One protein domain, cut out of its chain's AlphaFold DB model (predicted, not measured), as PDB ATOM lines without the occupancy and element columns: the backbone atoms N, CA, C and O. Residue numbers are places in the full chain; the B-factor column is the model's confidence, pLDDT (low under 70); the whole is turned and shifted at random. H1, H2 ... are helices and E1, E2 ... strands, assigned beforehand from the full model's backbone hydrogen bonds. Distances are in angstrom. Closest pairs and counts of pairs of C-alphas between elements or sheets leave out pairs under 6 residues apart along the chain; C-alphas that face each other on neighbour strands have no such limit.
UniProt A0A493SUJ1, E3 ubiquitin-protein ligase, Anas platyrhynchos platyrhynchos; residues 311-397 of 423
ATOM      1  N   PHE A 311       2.915 -12.841 -30.779       96.75
ATOM      2  CA  PHE A 311       3.208 -13.618 -29.579       96.75
ATOM      3  C   PHE A 311       2.028 -14.535 -29.262       96.75
ATOM      4  O   PHE A 311       0.875 -14.102 -29.301       96.75
ATOM      5  N   LYS A 312       2.315 -15.801 -28.956       97.25
ATOM      6  CA  LYS A 312       1.326 -16.819 -28.586       97.25
ATOM      7  C   LYS A 312       1.792 -17.579 -27.349       97.25
ATOM      8  O   LYS A 312       2.981 -17.862 -27.201       97.25
ATOM      9  N   ILE A 313       0.838 -17.941 -26.497       96.38
ATOM     10  CA  ILE A 313       1.024 -18.853 -25.366       96.38
ATOM     11  C   ILE A 313       0.161 -20.088 -25.630       96.38
ATOM     12  O   ILE A 313      -0.998 -19.957 -26.017       96.38
ATOM     13  N   SER A 314       0.710 -21.276 -25.395       96.12
ATOM     14  CA  SER A 314      -0.031 -22.541 -25.385       96.12
ATOM     15  C   SER A 314       0.440 -23.407 -24.220       96.12
ATOM     16  O   SER A 314       1.638 -23.433 -23.943       96.12
ATOM     17  N   SER A 315      -0.457 -24.148 -23.571       94.31
ATOM     18  CA  SER A 315      -0.063 -25.157 -22.579       94.31
ATOM     19  C   SER A 315       0.284 -26.489 -23.258       94.31
ATOM     20  O   SER A 315      -0.328 -26.872 -24.256       94.31
ATOM     21  N   VAL A 316       1.293 -27.178 -22.730       93.38
ATOM     22  CA  VAL A 316       1.852 -28.442 -23.224       93.38
ATOM     23  C   VAL A 316       1.851 -29.443 -22.072       93.38
ATOM     24  O   VAL A 316       2.391 -29.165 -21.004       93.38
ATOM     25  N   SER A 317       1.287 -30.631 -22.300       91.75
ATOM     26  CA  SER A 317       1.015 -31.658 -21.276       91.75
ATOM     27  C   SER A 317       2.246 -32.314 -20.628       91.75
ATOM     28  O   SER A 317       2.105 -33.145 -19.735       91.75
ATOM     29  N   GLN A 318       3.452 -31.963 -21.067       89.88
ATOM     30  CA  GLN A 318       4.710 -32.437 -20.499       89.88
ATOM     31  C   GLN A 318       5.212 -31.426 -19.455       89.88
ATOM     32  O   GLN A 318       5.201 -30.224 -19.710       89.88
ATOM     33  N   SER A 319       5.711 -31.886 -18.306       91.56
ATOM     34  CA  SER A 319       6.320 -31.012 -17.289       91.56
ATOM     35  C   SER A 319       7.763 -30.620 -17.633       91.56
ATOM     36  O   SER A 319       8.542 -31.438 -18.134       91.56
ATOM     37  N   LEU A 320       8.171 -29.399 -17.272       89.69
ATOM     38  CA  LEU A 320       9.587 -29.021 -17.266       89.69
ATOM     39  C   LEU A 320      10.361 -29.773 -16.163       89.69
ATOM     40  O   LEU A 320       9.822 -29.992 -15.075       89.69
ATOM     41  N   PRO A 321      11.659 -30.084 -16.368       88.12
ATOM     42  CA  PRO A 321      12.531 -30.563 -15.296       88.12
ATOM     43  C   PRO A 321      12.516 -29.605 -14.095       88.12
ATOM     44  O   PRO A 321      12.726 -28.400 -14.262       88.12
ATOM     45  N   GLY A 322      12.253 -30.149 -12.902       87.94
ATOM     46  CA  GLY A 322      12.050 -29.398 -11.656       87.94
ATOM     47  C   GLY A 322      10.590 -29.040 -11.333       87.94
ATOM     48  O   GLY A 322      10.310 -28.698 -10.191       87.94
ATOM     49  N   TYR A 323       9.657 -29.175 -12.283       89.00
ATOM     50  CA  TYR A 323       8.249 -28.765 -12.150       89.00
ATOM     51  C   TYR A 323       7.272 -29.931 -12.410       89.00
ATOM     52  O   TYR A 323       6.250 -29.777 -13.067       89.00
ATOM     53  N   TYR A 324       7.574 -31.120 -11.875       88.75
ATOM     54  CA  TYR A 324       6.866 -32.402 -12.105       88.75
ATOM     55  C   TYR A 324       5.397 -32.486 -11.623       88.75
ATOM     56  O   TYR A 324       4.845 -33.584 -11.521       88.75
ATOM     57  N   ARG A 325       4.788 -31.362 -11.241       90.94
ATOM     58  CA  ARG A 325       3.375 -31.243 -10.838       90.94
ATOM     59  C   ARG A 325       2.608 -30.211 -11.666       90.94
ATOM     60  O   ARG A 325       1.385 -30.188 -11.591       90.94
ATOM     61  N   ASP A 326       3.321 -29.434 -12.476       91.75
ATOM     62  CA  ASP A 326       2.779 -28.416 -13.364       91.75
ATOM     63  C   ASP A 326       2.892 -28.897 -14.821       91.75
ATOM     64  O   ASP A 326       3.744 -29.733 -15.153       91.75
ATOM     65  N   LEU A 327       2.063 -28.350 -15.712       94.88
ATOM     66  CA  LEU A 327       2.271 -28.480 -17.159       94.88
ATOM     67  C   LEU A 327       3.342 -27.470 -17.621       94.88
ATOM     68  O   LEU A 327       4.018 -26.848 -16.798       94.88
ATOM     69  N   THR A 328       3.519 -27.284 -18.929       95.69
ATOM     70  CA  THR A 328       4.453 -26.281 -19.468       95.69
ATOM     71  C   THR A 328       3.744 -25.293 -20.380       95.69
ATOM     72  O   THR A 328       3.211 -25.673 -21.417       95.69
ATOM     73  N   LEU A 329       3.823 -24.006 -20.057       96.81
ATOM     74  CA  LEU A 329       3.521 -22.930 -20.991       96.81
ATOM     75  C   LEU A 329       4.655 -22.828 -22.015       96.81
ATOM     76  O   LEU A 329       5.791 -22.488 -21.676       96.81
ATOM     77  N   GLN A 330       4.336 -23.089 -23.278       96.56
ATOM     78  CA  GLN A 330       5.174 -22.729 -24.412       96.56
ATOM     79  C   GLN A 330       4.820 -21.312 -24.868       96.56
ATOM     80  O   GLN A 330       3.670 -21.009 -25.184       96.56
ATOM     81  N   LEU A 331       5.834 -20.456 -24.915       97.50
ATOM     82  CA  LEU A 331       5.779 -19.089 -25.410       97.50
ATOM     83  C   LEU A 331       6.405 -19.090 -26.804       97.50
ATOM     84  O   LEU A 331       7.562 -19.484 -26.959       97.50
ATOM     85  N   THR A 332       5.658 -18.669 -27.817       97.44
ATOM     86  CA  THR A 332       6.117 -18.630 -29.210       97.44
ATOM     87  C   THR A 332       6.003 -17.211 -29.749       97.44
ATOM     88  O   THR A 332       4.907 -16.662 -29.856       97.44
ATOM     89  N   TYR A 333       7.152 -16.630 -30.090       97.69
ATOM     90  CA  TYR A 333       7.264 -15.347 -30.772       97.69
ATOM     91  C   TYR A 333       7.554 -15.607 -32.254       97.69
ATOM     92  O   TYR A 333       8.526 -16.291 -32.576       97.69
ATOM     93  N   THR A 334       6.750 -15.042 -33.152       97.00
ATOM     94  CA  THR A 334       6.968 -15.135 -34.603       97.00
ATOM     95  C   THR A 334       7.166 -13.737 -35.163       97.00
ATOM     96  O   THR A 334       6.240 -12.925 -35.159       97.00
ATOM     97  N   ILE A 335       8.379 -13.472 -35.641       97.12
ATOM     98  CA  ILE A 335       8.826 -12.182 -36.168       97.12
ATOM     99  C   ILE A 335       9.159 -12.377 -37.655       97.12
ATOM    100  O   ILE A 335       9.994 -13.231 -37.957       97.12
ATOM    101  N   PRO A 336       8.520 -11.652 -38.591       96.50
ATOM    102  CA  PRO A 336       8.859 -11.723 -40.009       96.50
ATOM    103  C   PRO A 336      10.196 -11.026 -40.307       96.50
ATOM    104  O   PRO A 336      10.688 -10.235 -39.499       96.50
ATOM    105  N   ASP A 337      10.752 -11.287 -41.490       96.12
ATOM    106  CA  ASP A 337      11.750 -10.407 -42.110       96.12
ATOM    107  C   ASP A 337      11.163  -8.993 -42.294       96.12
ATOM    108  O   ASP A 337       9.945  -8.823 -42.422       96.12
ATOM    109  N   GLY A 338      12.014  -7.968 -42.321       94.38
ATOM    110  CA  GLY A 338      11.566  -6.582 -42.472       94.38
ATOM    111  C   GLY A 338      12.702  -5.607 -42.760       94.38
ATOM    112  O   GLY A 338      13.783  -6.012 -43.178       94.38
ATOM    113  N   VAL A 339      12.446  -4.314 -42.538       93.62
ATOM    114  CA  VAL A 339      13.400  -3.212 -42.751       93.62
ATOM    115  C   VAL A 339      13.624  -2.450 -41.446       93.62
ATOM    116  O   VAL A 339      12.699  -2.239 -40.661       93.62
ATOM    117  N   GLN A 340      14.867  -2.047 -41.197       92.25
ATOM    118  CA  GLN A 340      15.288  -1.357 -39.983       92.25
ATOM    119  C   GLN A 340      14.745   0.078 -39.918       92.25
ATOM    120  O   GLN A 340      15.138   0.945 -40.693       92.25
ATOM    121  N   GLY A 341      13.862   0.344 -38.952       86.25
ATOM    122  CA  GLY A 341      13.438   1.705 -38.600       86.25
ATOM    123  C   GLY A 341      14.518   2.518 -37.867       86.25
ATOM    124  O   GLY A 341      15.543   1.976 -37.449       86.25
ATOM    125  N   VAL A 342      14.254   3.813 -37.670       82.56
ATOM    126  CA  VAL A 342      15.115   4.747 -36.917       82.56
ATOM    127  C   VAL A 342      15.404   4.205 -35.510       82.56
ATOM    128  O   VAL A 342      14.484   3.804 -34.804       82.56
ATOM    129  N   GLY A 343      16.681   4.193 -35.110       82.19
ATOM    130  CA  GLY A 343      17.145   3.672 -33.814       82.19
ATOM    131  C   GLY A 343      17.667   2.227 -33.835       82.19
ATOM    132  O   GLY A 343      18.249   1.777 -32.847       82.19
ATOM    133  N   HIS A 344      17.504   1.491 -34.937       86.00
ATOM    134  CA  HIS A 344      18.234   0.237 -35.170       86.00
ATOM    135  C   HIS A 344      19.687   0.499 -35.632       86.00
ATOM    136  O   HIS A 344      19.982   1.625 -36.035       86.00
ATOM    137  N   PRO A 345      20.592  -0.508 -35.603       86.69
ATOM    138  CA  PRO A 345      22.004  -0.325 -35.963       86.69
ATOM    139  C   PRO A 345      22.238   0.242 -37.369       86.69
ATOM    140  O   PRO A 345      23.095   1.104 -37.540       86.69
ATOM    141  N   HIS A 346      21.462  -0.207 -38.360       88.81
ATOM    142  CA  HIS A 346      21.611   0.183 -39.761       88.81
ATOM    143  C   HIS A 346      20.241   0.552 -40.369       88.81
ATOM    144  O   HIS A 346      19.645  -0.257 -41.085       88.81
ATOM    145  N   PRO A 347      19.694   1.753 -40.080       91.44
ATOM    146  CA  PRO A 347      18.379   2.169 -40.568       91.44
ATOM    147  C   PRO A 347      18.268   2.089 -42.097       91.44
ATOM    148  O   PRO A 347      19.203   2.425 -42.819       91.44
ATOM    149  N   GLY A 348      17.120   1.630 -42.594       90.38
ATOM    150  CA  GLY A 348      16.866   1.391 -44.017       90.38
ATOM    151  C   GLY A 348      17.386   0.054 -44.561       90.38
ATOM    152  O   GLY A 348      16.904  -0.380 -45.604       90.38
ATOM    153  N   GLN A 349      18.293  -0.644 -43.866       91.69
ATOM    154  CA  GLN A 349      18.723  -1.988 -44.274       91.69
ATOM    155  C   GLN A 349      17.659  -3.050 -43.942       91.69
ATOM    156  O   GLN A 349      16.907  -2.888 -42.973       91.69
ATOM    157  N   PRO A 350      17.580  -4.160 -44.699       95.19
ATOM    158  CA  PRO A 350      16.735  -5.288 -44.332       95.19
ATOM    159  C   PRO A 350      17.244  -5.977 -43.054       95.19
ATOM    160  O   PRO A 350      18.383  -5.784 -42.627       95.19
ATOM    161  N   TYR A 351      16.404  -6.817 -42.455       95.38
ATOM    162  CA  TYR A 351      16.798  -7.749 -41.402       95.38
ATOM    163  C   TYR A 351      16.071  -9.094 -41.539       95.38
ATOM    164  O   TYR A 351      14.941  -9.165 -42.036       95.38
ATOM    165  N   LYS A 352      16.701 -10.164 -41.044       96.12
ATOM    166  CA  LYS A 352      16.114 -11.504 -40.932       96.12
ATOM    167  C   LYS A 352      15.371 -11.698 -39.617       96.12
ATOM    168  O   LYS A 352      15.929 -11.464 -38.543       96.12
ATOM    169  N   GLY A 353      14.118 -12.129 -39.711       95.25
ATOM    170  CA  GLY A 353      13.252 -12.452 -38.584       95.25
ATOM    171  C   GLY A 353      13.525 -13.841 -38.001       95.25
ATOM    172  O   GLY A 353      14.639 -14.366 -38.051       95.25
ATOM    173  N   GLY A 354      12.494 -14.457 -37.427       94.50
ATOM    174  CA  GLY A 354      12.569 -15.823 -36.921       94.50
ATOM    175  C   GLY A 354      11.376 -16.253 -36.070       94.50
ATOM    176  O   GLY A 354      10.544 -15.450 -35.643       94.50
ATOM    177  N   CYS A 355      11.330 -17.555 -35.790       96.00
ATOM    178  CA  CYS A 355      10.472 -18.140 -34.766       96.00
ATOM    179  C   CYS A 355      11.313 -18.412 -33.514       96.00
ATOM    180  O   CYS A 355      12.341 -19.089 -33.585       96.00
ATOM    181  N   PHE A 356      10.884 -17.887 -32.369       96.12
ATOM    182  CA  PHE A 356      11.589 -17.999 -31.096       96.12
ATOM    183  C   PHE A 356      10.674 -18.653 -30.063       96.12
ATOM    184  O   PHE A 356       9.541 -18.215 -29.861       96.12
ATOM    185  N   ILE A 357      11.164 -19.701 -29.398       95.81
ATOM    186  CA  ILE A 357      10.390 -20.485 -28.431       95.81
ATOM    187  C   ILE A 357      11.046 -20.409 -27.052       95.81
ATOM    188  O   ILE A 357      12.263 -20.566 -26.926       95.81
ATOM    189  N   ALA A 358      10.231 -20.196 -26.021       96.00
ATOM    190  CA  ALA A 358      10.623 -20.279 -24.621       96.00
ATOM    191  C   ALA A 358       9.589 -21.062 -23.796       96.00
ATOM    192  O   ALA A 358       8.449 -21.238 -24.224       96.00
ATOM    193  N   PHE A 359       9.990 -21.527 -22.614       96.06
ATOM    194  CA  PHE A 359       9.184 -22.401 -21.763       96.06
ATOM    195  C   PHE A 359       9.123 -21.900 -20.317       96.06
ATOM    196  O   PHE A 359      10.156 -21.589 -19.720       96.06
ATOM    197  N   LEU A 360       7.925 -21.900 -19.736       96.00
ATOM    198  CA  LEU A 360       7.653 -21.633 -18.320       96.00
ATOM    199  C   LEU A 360       6.772 -22.761 -17.751       96.00
ATOM    200  O   LEU A 360       6.036 -23.378 -18.516       96.00
ATOM    201  N   PRO A 361       6.807 -23.061 -16.443       95.88
ATOM    202  CA  PRO A 361       5.842 -23.980 -15.843       95.88
ATOM    203  C   PRO A 361       4.434 -23.372 -15.877       95.88
ATOM    204  O   PRO A 361       4.268 -22.163 -15.711       95.88
ATOM    205  N   ASP A 362       3.411 -24.198 -16.067       96.00
ATOM    206  CA  ASP A 362       2.009 -23.771 -16.054       96.00
ATOM    207  C   ASP A 362       1.471 -23.724 -14.619       96.00
ATOM    208  O   ASP A 362       0.695 -24.565 -14.171       96.00
ATOM    209  N   ASN A 363       1.971 -22.742 -13.871       94.88
ATOM    210  CA  ASN A 363       1.581 -22.459 -12.496       94.88
ATOM    211  C   ASN A 363       1.408 -20.947 -12.274       94.88
ATOM    212  O   ASN A 363       1.666 -20.133 -13.162       94.88
ATOM    213  N   LYS A 364       0.990 -20.548 -11.066       95.88
ATOM    214  CA  LYS A 364       0.685 -19.144 -10.723       95.88
ATOM    215  C   LYS A 364       1.850 -18.167 -10.961       95.88
ATOM    216  O   LYS A 364       1.606 -16.989 -11.205       95.88
ATOM    217  N   GLU A 365       3.097 -18.628 -10.877       95.19
ATOM    218  CA  GLU A 365       4.295 -17.804 -11.095       95.19
ATOM    219  C   GLU A 365       4.656 -17.741 -12.586       95.19
ATOM    220  O   GLU A 365       4.919 -16.659 -13.118       95.19
ATOM    221  N   GLY A 366       4.577 -18.871 -13.295       95.44
ATOM    222  CA  GLY A 366       4.792 -18.934 -14.741       95.44
ATOM    223  C   GLY A 366       3.731 -18.181 -15.549       95.44
ATOM    224  O   GLY A 366       4.088 -17.444 -16.466       95.44
ATOM    225  N   GLN A 367       2.451 -18.258 -15.168       96.19
ATOM    226  CA  GLN A 367       1.361 -17.505 -15.808       96.19
ATOM    227  C   GLN A 367       1.549 -15.985 -15.653       96.19
ATOM    228  O   GLN A 367       1.494 -15.257 -16.645       96.19
ATOM    229  N   LYS A 368       1.874 -15.500 -14.442       96.56
ATOM    230  CA  LYS A 368       2.246 -14.088 -14.212       96.56
ATOM    231  C   LYS A 368       3.440 -13.670 -15.075       96.56
ATOM    232  O   LYS A 368       3.402 -12.629 -15.728       96.56
ATOM    233  N   THR A 369       4.477 -14.505 -15.122       96.75
ATOM    234  CA  THR A 369       5.689 -14.249 -15.917       96.75
ATOM    235  C   THR A 369       5.382 -14.205 -17.420       96.75
ATOM    236  O   THR A 369       5.906 -13.345 -18.123       96.75
ATOM    237  N   ALA A 370       4.478 -15.050 -17.925       96.56
ATOM    238  CA  ALA A 370       4.047 -15.034 -19.323       96.56
ATOM    239  C   ALA A 370       3.284 -13.746 -19.698       96.56
ATOM    240  O   ALA A 370       3.508 -13.194 -20.776       96.56
ATOM    241  N   VAL A 371       2.444 -13.214 -18.798       96.38
ATOM    242  CA  VAL A 371       1.774 -11.910 -18.984       96.38
ATOM    243  C   VAL A 371       2.783 -10.754 -18.976       96.38
ATOM    244  O   VAL A 371       2.692  -9.852 -19.810       96.38
ATOM    245  N   LEU A 372       3.784 -10.791 -18.091       96.94
ATOM    246  CA  LEU A 372       4.868  -9.802 -18.078       96.94
ATOM    247  C   LEU A 372       5.714  -9.850 -19.362       96.94
ATOM    248  O   LEU A 372       6.044  -8.802 -19.915       96.94
ATOM    249  N   LEU A 373       6.009 -11.045 -19.881       96.56
ATOM    250  CA  LEU A 373       6.716 -11.232 -21.152       96.56
ATOM    251  C   LEU A 373       5.905 -10.749 -22.364       96.56
ATOM    252  O   LEU A 373       6.485 -10.151 -23.272       96.56
ATOM    253  N   LYS A 374       4.573 -10.913 -22.351       95.75
ATOM    254  CA  LYS A 374       3.664 -10.303 -23.340       95.75
ATOM    255  C   LYS A 374       3.783  -8.777 -23.329       95.75
ATOM    256  O   LYS A 374       4.116  -8.195 -24.359       95.75
ATOM    257  N   LYS A 375       3.608  -8.146 -22.157       95.25
ATOM    258  CA  LYS A 375       3.710  -6.681 -21.996       95.25
ATOM    259  C   LYS A 375       5.112  -6.169 -22.403       95.25
ATOM    260  O   LYS A 375       5.217  -5.145 -23.074       95.25
ATOM    261  N   ALA A 376       6.185  -6.911 -22.107       94.69
ATOM    262  CA  ALA A 376       7.552  -6.575 -22.532       94.69
ATOM    263  C   ALA A 376       7.784  -6.694 -24.054       94.69
ATOM    264  O   ALA A 376       8.469  -5.852 -24.639       94.69
ATOM    265  N   PHE A 377       7.195  -7.697 -24.715       94.62
ATOM    266  CA  PHE A 377       7.240  -7.840 -26.175       94.62
ATOM    267  C   PHE A 377       6.460  -6.720 -26.873       94.62
ATOM    268  O   PHE A 377       6.950  -6.109 -27.822       94.62
ATOM    269  N   GLU A 378       5.283  -6.379 -26.350       93.25
ATOM    270  CA  GLU A 378       4.445  -5.287 -26.854       93.25
ATOM    271  C   GLU A 378       5.130  -3.916 -26.742       93.25
ATOM    272  O   GLU A 378       4.904  -3.057 -27.597       93.25
ATOM    273  N   GLN A 379       6.017  -3.742 -25.758       91.50
ATOM    274  CA  GLN A 379       6.869  -2.560 -25.564       91.50
ATOM    275  C   GLN A 379       8.197  -2.594 -26.351       91.50
ATOM    276  O   GLN A 379       8.932  -1.608 -26.330       91.50
ATOM    277  N   GLY A 380       8.519  -3.691 -27.050       91.31
ATOM    278  CA  GLY A 380       9.754  -3.842 -27.836       91.31
ATOM    279  C   GLY A 380      10.999  -4.272 -27.042       91.31
ATOM    280  O   GLY A 380      12.098  -4.261 -27.584       91.31
ATOM    281  N   LEU A 381      10.860  -4.681 -25.776       91.75
ATOM    282  CA  LEU A 381      11.990  -4.956 -24.869       91.75
ATOM    283  C   LEU A 381      12.596  -6.369 -25.015       91.75
ATOM    284  O   LEU A 381      13.709  -6.629 -24.550       91.75
ATOM    285  N   THR A 382      11.860  -7.298 -25.629       93.88
ATOM    286  CA  THR A 382      12.206  -8.734 -25.674       93.88
ATOM    287  C   THR A 382      13.274  -9.089 -26.717       93.88
ATOM    288  O   THR A 382      14.010 -10.058 -26.527       93.88
ATOM    289  N   PHE A 383      13.395  -8.310 -27.794       94.81
ATOM    290  CA  PHE A 383      14.273  -8.592 -28.937       94.81
ATOM    291  C   PHE A 383      15.117  -7.376 -29.326       94.81
ATOM    292  O   PHE A 383      14.858  -6.258 -28.893       94.81
ATOM    293  N   ARG A 384      16.146  -7.607 -30.140       93.19
ATOM    294  CA  ARG A 384      16.970  -6.576 -30.782       93.19
ATOM    295  C   ARG A 384      17.532  -7.092 -32.100       93.19
ATOM    296  O   ARG A 384      17.839  -8.280 -32.213       93.19
ATOM    297  N   ILE A 385      17.730  -6.201 -33.061       92.75
ATOM    298  CA  ILE A 385      18.490  -6.507 -34.277       92.75
ATOM    299  C   ILE A 385      19.990  -6.460 -33.947       92.75
ATOM    300  O   ILE A 385      20.421  -5.659 -33.110       92.75
ATOM    301  N   LYS A 386      20.770  -7.361 -34.549       90.19
ATOM    302  CA  LYS A 386      22.236  -7.371 -34.524       90.19
ATOM    303  C   LYS A 386      22.782  -7.844 -35.868       90.19
ATOM    304  O   LYS A 386      22.284  -8.836 -36.402       90.19
ATOM    305  N   SER A 387      23.902  -7.259 -36.277       87.25
ATOM    306  CA  SER A 387      24.799  -7.855 -37.262       87.25
ATOM    307  C   SER A 387      25.368  -9.180 -36.745       87.25
ATOM    308  O   SER A 387      25.809  -9.275 -35.593       87.25
ATOM    309  N   CYS A 388      25.357 -10.202 -37.592       82.12
ATOM    310  CA  CYS A 388      25.933 -11.524 -37.370       82.12
ATOM    311  C   CYS A 388      26.436 -12.032 -38.722       82.12
ATOM    312  O   CYS A 388      25.639 -12.209 -39.638       82.12
ATOM    313  N   ASP A 389      27.749 -12.231 -38.859       81.88
ATOM    314  CA  ASP A 389      28.374 -12.772 -40.079       81.88
ATOM    315  C   ASP A 389      28.071 -11.963 -41.367       81.88
ATOM    316  O   ASP A 389      28.078 -12.499 -42.471       81.88
ATOM    317  N   GLY A 390      27.801 -10.659 -41.223       82.44
ATOM    318  CA  GLY A 390      27.419  -9.744 -42.310       82.44
ATOM    319  C   GLY A 390      25.910  -9.651 -42.581       82.44
ATOM    320  O   GLY A 390      25.483  -8.754 -43.304       82.44
ATOM    321  N   GLU A 391      25.088 -10.516 -41.981       89.44
ATOM    322  CA  GLU A 391      23.628 -10.407 -42.019       89.44
ATOM    323  C   GLU A 391      23.084  -9.651 -40.798       89.44
ATOM    324  O   GLU A 391      23.493  -9.886 -39.662       89.44
ATOM    325  N   GLU A 392      22.070  -8.813 -41.003       93.00
ATOM    326  CA  GLU A 392      21.311  -8.185 -39.918       93.00
ATOM    327  C   GLU A 392      20.154  -9.086 -39.490       93.00
ATOM    328  O   GLU A 392      19.301  -9.448 -40.300       93.00
ATOM    329  N   ARG A 393      20.128  -9.503 -38.220       94.44
ATOM    330  CA  ARG A 393      19.248 -10.589 -37.756       94.44
ATOM    331  C   ARG A 393      18.604 -10.259 -36.416       94.44
ATOM    332  O   ARG A 393      19.206  -9.620 -35.553       94.44
ATOM    333  N   VAL A 394      17.372 -10.716 -36.215       94.81
ATOM    334  CA  VAL A 394      16.651 -10.566 -34.946       94.81
ATOM    335  C   VAL A 394      17.220 -11.537 -33.915       94.81
ATOM    336  O   VAL A 394      17.405 -12.728 -34.164       94.81
ATOM    337  N   THR A 395      17.504 -11.015 -32.727       93.56
ATOM    338  CA  THR A 395      18.147 -11.733 -31.626       93.56
ATOM    339  C   THR A 395      17.454 -11.420 -30.304       93.56
ATOM    340  O   THR A 395      16.775 -10.400 -30.168       93.56
ATOM    341  N   TRP A 396      17.621 -12.289 -29.310       93.12
ATOM    342  CA  TRP A 396      17.107 -12.045 -27.963       93.12
ATOM    343  C   TRP A 396      17.701 -10.768 -27.344       93.12
ATOM    344  O   TRP A 396      18.891 -10.476 -27.493       93.12
ATOM    345  N   GLY A 397      16.855 -10.012 -26.642       91.00
ATOM    346  CA  GLY A 397      17.232  -8.822 -25.884       91.00
ATOM    347  C   GLY A 397      17.933  -9.150 -24.559       91.00
ATOM    348  O   GLY A 397      18.574 -10.188 -24.408       91.00
TER     349      GLY A 397
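What this domain is: This is residues 311 to 397 of the 423 residues of the protein "E3 ubiquitin-protein ligase" of Anas platyrhynchos platyrhynchos (UniProt A0A493SUJ1). A strongly twisted sheet of three strands has one helix, H1, running along one of its faces, and a small two-strand hairpin, E4 and E5, sits at one end of this body. The long link between E2 and E3 loops out at the same end as that hairpin, and the link from E1 to E2 lies at the opposite end. The printed part has 87 residues, with one named helix and five named strands in the order E1 E2 E3 H1 E4 E5, and its class is mixed, helices and strands. The sheets run E1 - E2 - E3 and E4 - E5, both antiparallel. The whole is loose, with a radius of gyration of the C-alphas of 15.5 A, and only just elongated, spanning 48 by 24 by 17 A.

How they stand to each other: Start with E1, residues 311 to 316, and its antiparallel neighbour E2, residues 327 to 335; N 314 and O 330 are 3.0 A apart, within hydrogen-bond range. Next comes E3, residues 354 to 362, antiparallel to E2, with N 331 and O 358 at 2.8 A. E1, E2 and E3 form a meander, each strand the antiparallel neighbour of the one before. H1, residues 364 to 378, is on this sheet at a height of 9.1 A, two layers in all, a helix on one face of a sheet. It lies over E1 and E2 and runs along the strands, at 3 degrees to E2 on the local plane. Its closest C-alphas to E3 are those of Gly 366 and Leu 360, 5.3 A. In H1, 10 of 11 O i to N i+4 pairs are within hydrogen-bond range. Then look at the hairpin of E4, residues 383 to 388, and E5, residues 391 to 396, where N 386 and O 393 are 2.9 A apart. The closest C-alphas of E3 and E5 are those of Gly 354 and Val 394, 6.9 A; H1 and E5 are apart.

Where its parts are: Find C-alpha 311 at (3.208, -13.618, -29.579), where E1 begins its 16.2 A. E2 covers 25.9 A and E3 24.7 A. H1 runs 21.6 A from C-alpha 364 at (0.685, -19.144, -10.723). E4 covers 14.7 A and E5 15.6 A, and E5 ends at C-alpha 396, (17.107, -12.045, -27.963).

The domain as a whole: The C-alphas farthest apart are those of Arg 325 and Gly 348, 48.5 A. The printed part has no cut. The link E2 to E3 is long, residues 336 to 353, and within it residues 338 to 339 pair antiparallel with residues 350 to 351. The mean pLDDT of the printed part is 93.1, and no printed residue is under 70.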